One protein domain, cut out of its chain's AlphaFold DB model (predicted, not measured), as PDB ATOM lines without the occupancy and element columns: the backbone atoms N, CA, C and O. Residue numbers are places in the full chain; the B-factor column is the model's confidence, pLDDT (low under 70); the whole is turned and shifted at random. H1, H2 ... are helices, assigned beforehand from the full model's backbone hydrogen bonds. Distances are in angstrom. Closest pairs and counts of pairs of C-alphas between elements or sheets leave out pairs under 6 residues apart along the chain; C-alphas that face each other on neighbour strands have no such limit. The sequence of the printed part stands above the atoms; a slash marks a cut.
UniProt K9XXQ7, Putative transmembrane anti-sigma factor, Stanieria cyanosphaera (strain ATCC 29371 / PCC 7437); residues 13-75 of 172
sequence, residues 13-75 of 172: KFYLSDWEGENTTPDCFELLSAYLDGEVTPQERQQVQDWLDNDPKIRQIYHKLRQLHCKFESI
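AT A GLANCE: This is residues 13 to 75 of the 172 residues of the protein "Putative transmembrane anti-sigma factor" of Stanieria cyanosphaera (strain ATCC 29371 / PCC 7437) (UniProt K9XXQ7). The longest helix, H4, and H3 meet at their ends as a V, with H2 in its mouth; short H1 is set off beyond the start of H2, and residues 70 to 75 stick out. The 63 printed residues hold H1, H2, H3, H4 in that order and no named strand: all helix, compact, radius of gyration of the C-alphas 12.1 A, spans 33 by 28 by 20 A.

HOW THE PARTS SIT: H4, residues 56 to 73, touches H3, residues 42 to 54, only at the corner, C-alphas of Leu 52 and Arg 59 closest at 5.2 A, a steep tilt of 66 degrees, opposite ways. H2, residues 26 to 37, touches H3 with residues 31 to 35 alone, C-alphas of Tyr 35 and Arg 45 closest at 6.7 A. H2 and H4 only just touch, with 3 pairs of C-alphas within 8 A. H1, residues 13 to 19, is apart from H3 and H4. Every O i to N i+4 pair is within hydrogen-bond range in H2, H3 and H4; H1 has 1 of 3, and 2 of 4 O i to N i+3 pairs.

IN THESE COORDINATES: H4 is 25.9 A long, H3 18.7 A, H2 16.8 A and H1 10.3 A. C-alpha 13 is at (44.264, 59.628, -3.747), C-alpha 73 at (46.715, 31.929, -3.241).

THE WHOLE: The farthest C-alphas, Gln 43 and Ile 75, are 33.7 A apart. The printed part has no cut and no long link. pLDDT is under 70 at residues 13 to 24 and 26.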
ATOM      1  N   LYS A  13      44.243  58.701  -2.604       51.50
ATOM      2  CA  LYS A  13      44.264  59.628  -3.747       51.50
ATOM      3  C   LYS A  13      45.563  59.539  -4.550       51.50
ATOM      4  O   LYS A  13      45.530  59.611  -5.774       51.50
ATOM      5  N   PHE A  14      46.696  59.347  -3.878       45.41
ATOM      6  CA  PHE A  14      47.998  59.233  -4.537       45.41
ATOM      7  C   PHE A  14      48.134  57.923  -5.333       45.41
ATOM      8  O   PHE A  14      48.615  57.941  -6.463       45.41
ATOM      9  N   TYR A  15      47.647  56.799  -4.797       52.41
ATOM     10  CA  TYR A  15      47.686  55.505  -5.491       52.41
ATOM     11  C   TYR A  15      46.668  55.394  -6.633       52.41
ATOM     12  O   TYR A  15      46.968  54.725  -7.619       52.41
ATOM     13  N   LEU A  16      45.509  56.062  -6.550       52.00
ATOM     14  CA  LEU A  16      44.591  56.133  -7.692       52.00
ATOM     15  C   LEU A  16      45.182  56.946  -8.852       52.00
ATOM     16  O   LEU A  16      45.044  56.535  -9.996       52.00
ATOM     17  N   SER A  17      45.901  58.038  -8.570       53.91
ATOM     18  CA  SER A  17      46.406  58.939  -9.619       53.91
ATOM     19  C   SER A  17      47.425  58.308 -10.582       53.91
ATOM     20  O   SER A  17      47.511  58.716 -11.735       53.91
ATOM     21  N   ASP A  18      48.169  57.285 -10.143       53.06
ATOM     22  CA  ASP A  18      49.108  56.533 -11.000       53.06
ATOM     23  C   ASP A  18      48.391  55.486 -11.877       53.06
ATOM     24  O   ASP A  18      48.893  55.055 -12.914       53.06
ATOM     25  N   TRP A  19      47.185  55.083 -11.470       51.69
ATOM     26  CA  TRP A  19      46.327  54.159 -12.211       51.69
ATOM     27  C   TRP A  19      45.292  54.863 -13.090       51.69
ATOM     28  O   TRP A  19      44.792  54.234 -14.018       51.69
ATOM     29  N   GLU A  20      45.030  56.151 -12.862       51.69
ATOM     30  CA  GLU A  20      44.217  57.048 -13.694       51.69
ATOM     31  C   GLU A  20      44.934  57.402 -15.012       51.69
ATOM     32  O   GLU A  20      45.238  58.550 -15.333       51.69
ATOM     33  N   GLY A  21      45.214  56.385 -15.824       52.53
ATOM     34  CA  GLY A  21      45.762  56.546 -17.166       52.53
ATOM     35  C   GLY A  21      44.705  57.009 -18.170       52.53
ATOM     36  O   GLY A  21      44.349  56.227 -19.049       52.53
ATOM     37  N   GLU A  22      44.217  58.248 -18.049       54.66
ATOM     38  CA  GLU A  22      43.329  59.014 -18.963       54.66
ATOM     39  C   GLU A  22      41.990  58.353 -19.394       54.66
ATOM     40  O   GLU A  22      41.096  59.051 -19.851       54.66
ATOM     41  N   ASN A  23      41.786  57.045 -19.186       55.16
ATOM     42  CA  ASN A  23      40.612  56.274 -19.631       55.16
ATOM     43  C   ASN A  23      40.017  55.346 -18.555       55.16
ATOM     44  O   ASN A  23      39.082  54.603 -18.841       55.16
ATOM     45  N   THR A  24      40.549  55.335 -17.335       61.22
ATOM     46  CA  THR A  24      40.078  54.449 -16.262       61.22
ATOM     47  C   THR A  24      39.388  55.288 -15.205       61.22
ATOM     48  O   THR A  24      40.037  55.855 -14.327       61.22
ATOM     49  N   THR A  25      38.067  55.401 -15.309       70.81
ATOM     50  CA  THR A  25      37.281  55.967 -14.214       70.81
ATOM     51  C   THR A  25      37.399  55.055 -12.986       70.81
ATOM     52  O   THR A  25      37.550  53.838 -13.148       70.81
ATOM     53  N   PRO A  26      37.338  55.600 -11.759       68.62
ATOM     54  CA  PRO A  26      37.300  54.788 -10.538       68.62
ATOM     55  C   PRO A  26      36.201  53.712 -10.598       68.62
ATOM     56  O   PRO A  26      36.444  52.572 -10.206       68.62
ATOM     57  N   ASP A  27      35.070  54.028 -11.232       81.44
ATOM     58  CA  ASP A  27      33.962  53.099 -11.487       81.44
ATOM     59  C   ASP A  27      34.373  51.888 -12.349       81.44
ATOM     60  O   ASP A  27      33.903  50.773 -12.137       81.44
ATOM     61  N   CYS A  28      35.272  52.073 -13.324       85.75
ATOM     62  CA  CYS A  28      35.767  50.977 -14.163       85.75
ATOM     63  C   CYS A  28      36.616  49.996 -13.349       85.75
ATOM     64  O   CYS A  28      36.486  48.781 -13.505       85.75
ATOM     65  N   PHE A  29      37.471  50.518 -12.466       86.56
ATOM     66  CA  PHE A  29      38.286  49.686 -11.588       86.56
ATOM     67  C   PHE A  29      37.420  48.917 -10.586       86.56
ATOM     68  O   PHE A  29      37.609  47.710 -10.444       86.56
ATOM     69  N   GLU A  30      36.459  49.588  -9.946       88.38
ATOM     70  CA  GLU A  30      35.511  48.959  -9.019       88.38
ATOM     71  C   GLU A  30      34.769  47.803  -9.698       88.38
ATOM     72  O   GLU A  30      34.805  46.668  -9.211       88.38
ATOM     73  N   LEU A  31      34.208  48.049 -10.886       91.94
ATOM     74  CA  LEU A  31      33.472  47.032 -11.630       91.94
ATOM     75  C   LEU A  31      34.363  45.864 -12.068       91.94
ATOM     76  O   LEU A  31      33.928  44.713 -12.073       91.94
ATOM     77  N   LEU A  32      35.627  46.132 -12.398       92.00
ATOM     78  CA  LEU A  32      36.587  45.096 -12.765       92.00
ATOM     79  C   LEU A  32      37.037  44.253 -11.561       92.00
ATOM     80  O   LEU A  32      37.222  43.043 -11.709       92.00
ATOM     81  N   SER A  33      37.187  44.864 -10.380       90.38
ATOM     82  CA  SER A  33      37.436  44.129  -9.134       90.38
ATOM     83  C   SER A  33      36.236  43.270  -8.737       90.38
ATOM     84  O   SER A  33      36.396  42.066  -8.555       90.38
ATOM     85  N   ALA A  34      35.024  43.832  -8.762       92.50
ATOM     86  CA  ALA A  34      33.796  43.086  -8.506       92.50
ATOM     87  C   ALA A  34      33.600  41.946  -9.523       92.50
ATOM     88  O   ALA A  34      33.101  40.874  -9.181       92.50
ATOM     89  N   TYR A  35      34.005  42.145 -10.784       93.38
ATOM     90  CA  TYR A  35      33.948  41.100 -11.807       93.38
ATOM     91  C   TYR A  35      34.870  39.928 -11.468       93.38
ATOM     92  O   TYR A  35      34.475  38.774 -11.649       93.38
ATOM     93  N   LEU A  36      36.084  40.212 -10.984       90.88
ATOM     94  CA  LEU A  36      37.046  39.185 -10.585       90.88
ATOM     95  C   LEU A  36      36.533  38.363  -9.395       90.88
ATOM     96  O   LEU A  36      36.664  37.139  -9.418       90.88
ATOM     97  N   ASP A  37      35.907  39.025  -8.422       89.94
ATOM     98  CA  ASP A  37      35.342  38.386  -7.226       89.94
ATOM     99  C   ASP A  37      33.973  37.725  -7.490       89.94
ATOM    100  O   ASP A  37      33.478  36.928  -6.693       89.94
ATOM    101  N   GLY A  38      33.371  37.991  -8.654       91.50
ATOM    102  CA  GLY A  38      32.092  37.418  -9.072       91.50
ATOM    103  C   GLY A  38      30.860  38.129  -8.505       91.50
ATOM    104  O   GLY A  38      29.759  37.599  -8.640       91.50
ATOM    105  N   GLU A  39      31.028  39.321  -7.931       94.19
ATOM    106  CA  GLU A  39      29.971  40.130  -7.304       94.19
ATOM    107  C   GLU A  39      29.192  41.016  -8.297       94.19
ATOM    108  O   GLU A  39      28.239  41.691  -7.918       94.19
ATOM    109  N   VAL A  40      29.554  40.999  -9.582       94.50
ATOM    110  CA  VAL A  40      28.847  41.755 -10.633       94.50
ATOM    111  C   VAL A  40      27.502  41.146 -11.018       94.50
ATOM    112  O   VAL A  40      27.336  39.923 -11.112       94.50
ATOM    113  N   THR A  41      26.555  42.011 -11.369       94.88
ATOM    114  CA  THR A  41      25.291  41.598 -11.985       94.88
ATOM    115  C   THR A  41      25.501  41.069 -13.418       94.88
ATOM    116  O   THR A  41      26.521  41.346 -14.059       94.88
ATOM    117  N   PRO A  42      24.541  40.315 -13.993       94.06
ATOM    118  CA  PRO A  42      24.664  39.805 -15.363       94.06
ATOM    119  C   PRO A  42      24.819  40.890 -16.439       94.06
ATOM    120  O   PRO A  42      25.464  40.645 -17.456       94.06
ATOM    121  N   GLN A  43      24.232  42.071 -16.225       91.94
ATOM    122  CA  GLN A  43      24.314  43.202 -17.155       91.94
ATOM    123  C   GLN A  43      25.709  43.831 -17.121       91.94
ATOM    124  O   GLN A  43      26.352  43.987 -18.157       91.94
ATOM    125  N   GLU A  44      26.222  44.092 -15.920       91.69
ATOM    126  CA  GLU A  44      27.580  44.603 -15.715       91.69
ATOM    127  C   GLU A  44      28.641  43.625 -16.215       91.69
ATOM    128  O   GLU A  44      29.645  44.031 -16.792       91.69
ATOM    129  N   ARG A  45      28.408  42.317 -16.069       93.62
ATOM    130  CA  ARG A  45      29.295  41.282 -16.609       93.62
ATOM    131  C   ARG A  45      29.461  41.389 -18.126       93.62
ATOM    132  O   ARG A  45      30.575  41.207 -18.607       93.62
ATOM    133  N   GLN A  46      28.386  41.665 -18.866       93.44
ATOM    134  CA  GLN A  46      28.468  41.882 -20.315       93.44
ATOM    135  C   GLN A  46      29.242  43.160 -20.632       93.44
ATOM    136  O   GLN A  46      30.154  43.130 -21.448       93.44
ATOM    137  N   GLN A  47      28.958  44.242 -19.909       91.38
ATOM    138  CA  GLN A  47      29.664  45.511 -20.067       91.38
ATOM    139  C   GLN A  47      31.177  45.377 -19.821       91.38
ATOM    140  O   GLN A  47      31.981  45.848 -20.623       91.38
ATOM    141  N   VAL A  48      31.582  44.689 -18.750       92.38
ATOM    142  CA  VAL A  48      33.000  44.409 -18.469       92.38
ATOM    143  C   VAL A  48      33.610  43.519 -19.551       92.38
ATOM    144  O   VAL A  48      34.754  43.741 -19.945       92.38
ATOM    145  N   GLN A  49      32.867  42.533 -20.061       93.00
ATOM    146  CA  GLN A  49      33.344  41.672 -21.143       93.00
ATOM    147  C   GLN A  49      33.618  42.474 -22.424       93.00
ATOM    148  O   GLN A  49      34.702  42.354 -22.995       93.00
ATOM    149  N   ASP A  50      32.699  43.358 -22.808       92.88
ATOM    150  CA  ASP A  50      32.868  44.246 -23.959       92.88
ATOM    151  C   ASP A  50      34.093  45.157 -23.784       92.88
ATOM    152  O   ASP A  50      34.857  45.382 -24.726       92.88
ATOM    153  N   TRP A  51      34.334  45.659 -22.573       91.50
ATOM    154  CA  TRP A  51      35.531  46.442 -22.268       91.50
ATOM    155  C   TRP A  51      36.820  45.626 -22.359       91.50
ATOM    156  O   TRP A  51      37.809  46.106 -22.912       91.50
ATOM    157  N   LEU A  52      36.827  44.388 -21.865       91.50
ATOM    158  CA  LEU A  52      37.991  43.501 -21.947       91.50
ATOM    159  C   LEU A  52      38.337  43.123 -23.391       91.50
ATOM    160  O   LEU A  52      39.521  42.939 -23.712       91.50
ATOM    161  N   ASP A  53      37.332  43.026 -24.259       92.62
ATOM    162  CA  ASP A  53      37.502  42.680 -25.668       92.62
ATOM    163  C   ASP A  53      37.996  43.875 -26.496       92.62
ATOM    164  O   ASP A  53      38.896  43.706 -27.327       92.62
ATOM    165  N   ASN A  54      37.486  45.080 -26.217       91.19
ATOM    166  CA  ASN A  54      37.758  46.280 -27.012       91.19
ATOM    167  C   ASN A  54      38.907  47.159 -26.481       91.19
ATOM    168  O   ASN A  54      39.564  47.825 -27.284       91.19
ATOM    169  N   ASP A  55      39.181  47.168 -25.171       89.38
ATOM    170  CA  ASP A  55      40.197  48.038 -24.567       89.38
ATOM    171  C   ASP A  55      41.425  47.249 -24.050       89.38
ATOM    172  O   ASP A  55      41.364  46.543 -23.032       89.38
ATOM    173  N   PRO A  56      42.599  47.394 -24.698       88.56
ATOM    174  CA  PRO A  56      43.821  46.733 -24.256       88.56
ATOM    175  C   PRO A  56      44.340  47.240 -22.900       88.56
ATOM    176  O   PRO A  56      45.006  46.473 -22.197       88.56
ATOM    177  N   LYS A  57      44.056  48.488 -22.498       85.88
ATOM    178  CA  LYS A  57      44.458  49.027 -21.186       85.88
ATOM    179  C   LYS A  57      43.679  48.343 -20.061       85.88
ATOM    180  O   LYS A  57      44.287  47.883 -19.092       85.88
ATOM    181  N   ILE A  58      42.363  48.196 -20.219       87.75
ATOM    182  CA  ILE A  58      41.499  47.507 -19.242       87.75
ATOM    183  C   ILE A  58      41.927  46.041 -19.105       87.75
ATOM    184  O   ILE A  58      42.065  45.523 -17.993       87.75
ATOM    185  N   ARG A  59      42.273  45.390 -20.221       90.50
ATOM    186  CA  ARG A  59      42.820  44.027 -20.206       90.50
ATOM    187  C   ARG A  59      44.136  43.921 -19.430       90.50
ATOM    188  O   ARG A  59      44.329  42.971 -18.669       90.50
ATOM    189  N   GLN A  60      45.051  44.881 -19.589       89.69
ATOM    190  CA  GLN A  60      46.300  44.902 -18.817       89.69
ATOM    191  C   GLN A  60      46.039  45.016 -17.315       89.69
ATOM    192  O   GLN A  60      46.688  44.328 -16.525       89.69
ATOM    193  N   ILE A  61      45.086  45.859 -16.924       88.94
ATOM    194  CA  ILE A  61      44.692  46.018 -15.527       88.94
ATOM    195  C   ILE A  61      44.114  44.712 -14.978       88.94
ATOM    196  O   ILE A  61      44.580  44.223 -13.948       88.94
ATOM    197  N   TYR A  62      43.182  44.099 -15.704       91.69
ATOM    198  CA  TYR A  62      42.607  42.805 -15.343       91.69
ATOM    199  C   TYR A  62      43.687  41.736 -15.127       91.69
ATOM    200  O   TYR A  62      43.682  41.021 -14.123       91.69
ATOM    201  N   HIS A  63      44.676  41.665 -16.022       91.75
ATOM    202  CA  HIS A  63      45.805  40.752 -15.864       91.75
ATOM    203  C   HIS A  63      46.639  41.047 -14.614       91.75
ATOM    204  O   HIS A  63      47.042  40.101 -13.933       91.75
ATOM    205  N   LYS A  64      46.884  42.321 -14.286       90.25
ATOM    206  CA  LYS A  64      47.598  42.704 -13.058       90.25
ATOM    207  C   LYS A  64      46.826  42.273 -11.807       90.25
ATOM    208  O   LYS A  64      47.427  41.645 -10.938       90.25
ATOM    209  N   LEU A  65      45.517  42.538 -11.734       89.38
ATOM    210  CA  LEU A  65      44.678  42.099 -10.607       89.38
ATOM    211  C   LEU A  65      44.705  40.576 -10.466       89.38
ATOM    212  O   LEU A  65      44.971  40.052  -9.386       89.38
ATOM    213  N   ARG A  66      44.527  39.855 -11.575       91.31
ATOM    214  CA  ARG A  66      44.554  38.390 -11.571       91.31
ATOM    215  C   ARG A  66      45.903  37.834 -11.109       91.31
ATOM    216  O   ARG A  66      45.940  36.873 -10.348       91.31
ATOM    217  N   GLN A  67      47.015  38.441 -11.526       90.19
ATOM    218  CA  GLN A  67      48.346  38.052 -11.048       90.19
ATOM    219  C   GLN A  67      48.504  38.258  -9.539       90.19
ATOM    220  O   GLN A  67      49.128  37.425  -8.883       90.19
ATOM    221  N   LEU A  68      47.967  39.348  -8.987       87.44
ATOM    222  CA  LEU A  68      47.970  39.577  -7.543       87.44
ATOM    223  C   LEU A  68      47.141  38.513  -6.821       87.44
ATOM    224  O   LEU A  68      47.637  37.925  -5.863       87.44
ATOM    225  N   HIS A  69      45.946  38.203  -7.325       87.00
ATOM    226  CA  HIS A  69      45.088  37.160  -6.763       87.00
ATOM    227  C   HIS A  69      45.798  35.796  -6.719       87.00
ATOM    228  O   HIS A  69      45.908  35.182  -5.660       87.00
ATOM    229  N   CYS A  70      46.401  35.368  -7.832       86.25
ATOM    230  CA  CYS A  70      47.176  34.122  -7.870       86.25
ATOM    231  C   CYS A  70      48.374  34.141  -6.906       86.25
ATOM    232  O   CYS A  70      48.722  33.116  -6.323       86.25
ATOM    233  N   LYS A  71      49.019  35.300  -6.722       87.50
ATOM    234  CA  LYS A  71      50.112  35.431  -5.753       87.50
ATOM    235  C   LYS A  71      49.617  35.230  -4.328       87.50
ATOM    236  O   LYS A  71      50.309  34.536  -3.590       87.50
ATOM    237  N   PHE A  72      48.450  35.770  -3.970       84.31
ATOM    238  CA  PHE A  72      47.830  35.564  -2.658       84.31
ATOM    239  C   PHE A  72      47.518  34.092  -2.384       84.31
ATOM    240  O   PHE A  72      47.873  33.593  -1.318       84.31
ATOM    241  N   GLU A  73      46.951  33.378  -3.357       81.88
ATOM    242  CA  GLU A  73      46.715  31.929  -3.241       81.88
ATOM    243  C   GLU A  73      48.018  31.139  -3.062       81.88
ATOM    244  O   GLU A  73      48.059  30.134  -2.357       81.88
ATOM    245  N   SER A  74      49.104  31.609  -3.681       78.81
ATOM    246  CA  SER A  74      50.422  30.977  -3.594       78.81
ATOM    247  C   SER A  74      51.225  31.354  -2.347       78.81
ATOM    248  O   SER A  74      52.351  30.872  -2.203       78.81
ATOM    249  N   ILE A  75      50.705  32.218  -1.460       82.38
ATOM    250  CA  ILE A  75      51.420  32.584  -0.233       82.38
ATOM    251  C   ILE A  75      51.546  31.319   0.620       82.38
ATOM    252  O   ILE A  75      50.534  30.794   1.089       82.38
TER     253      ILE A  75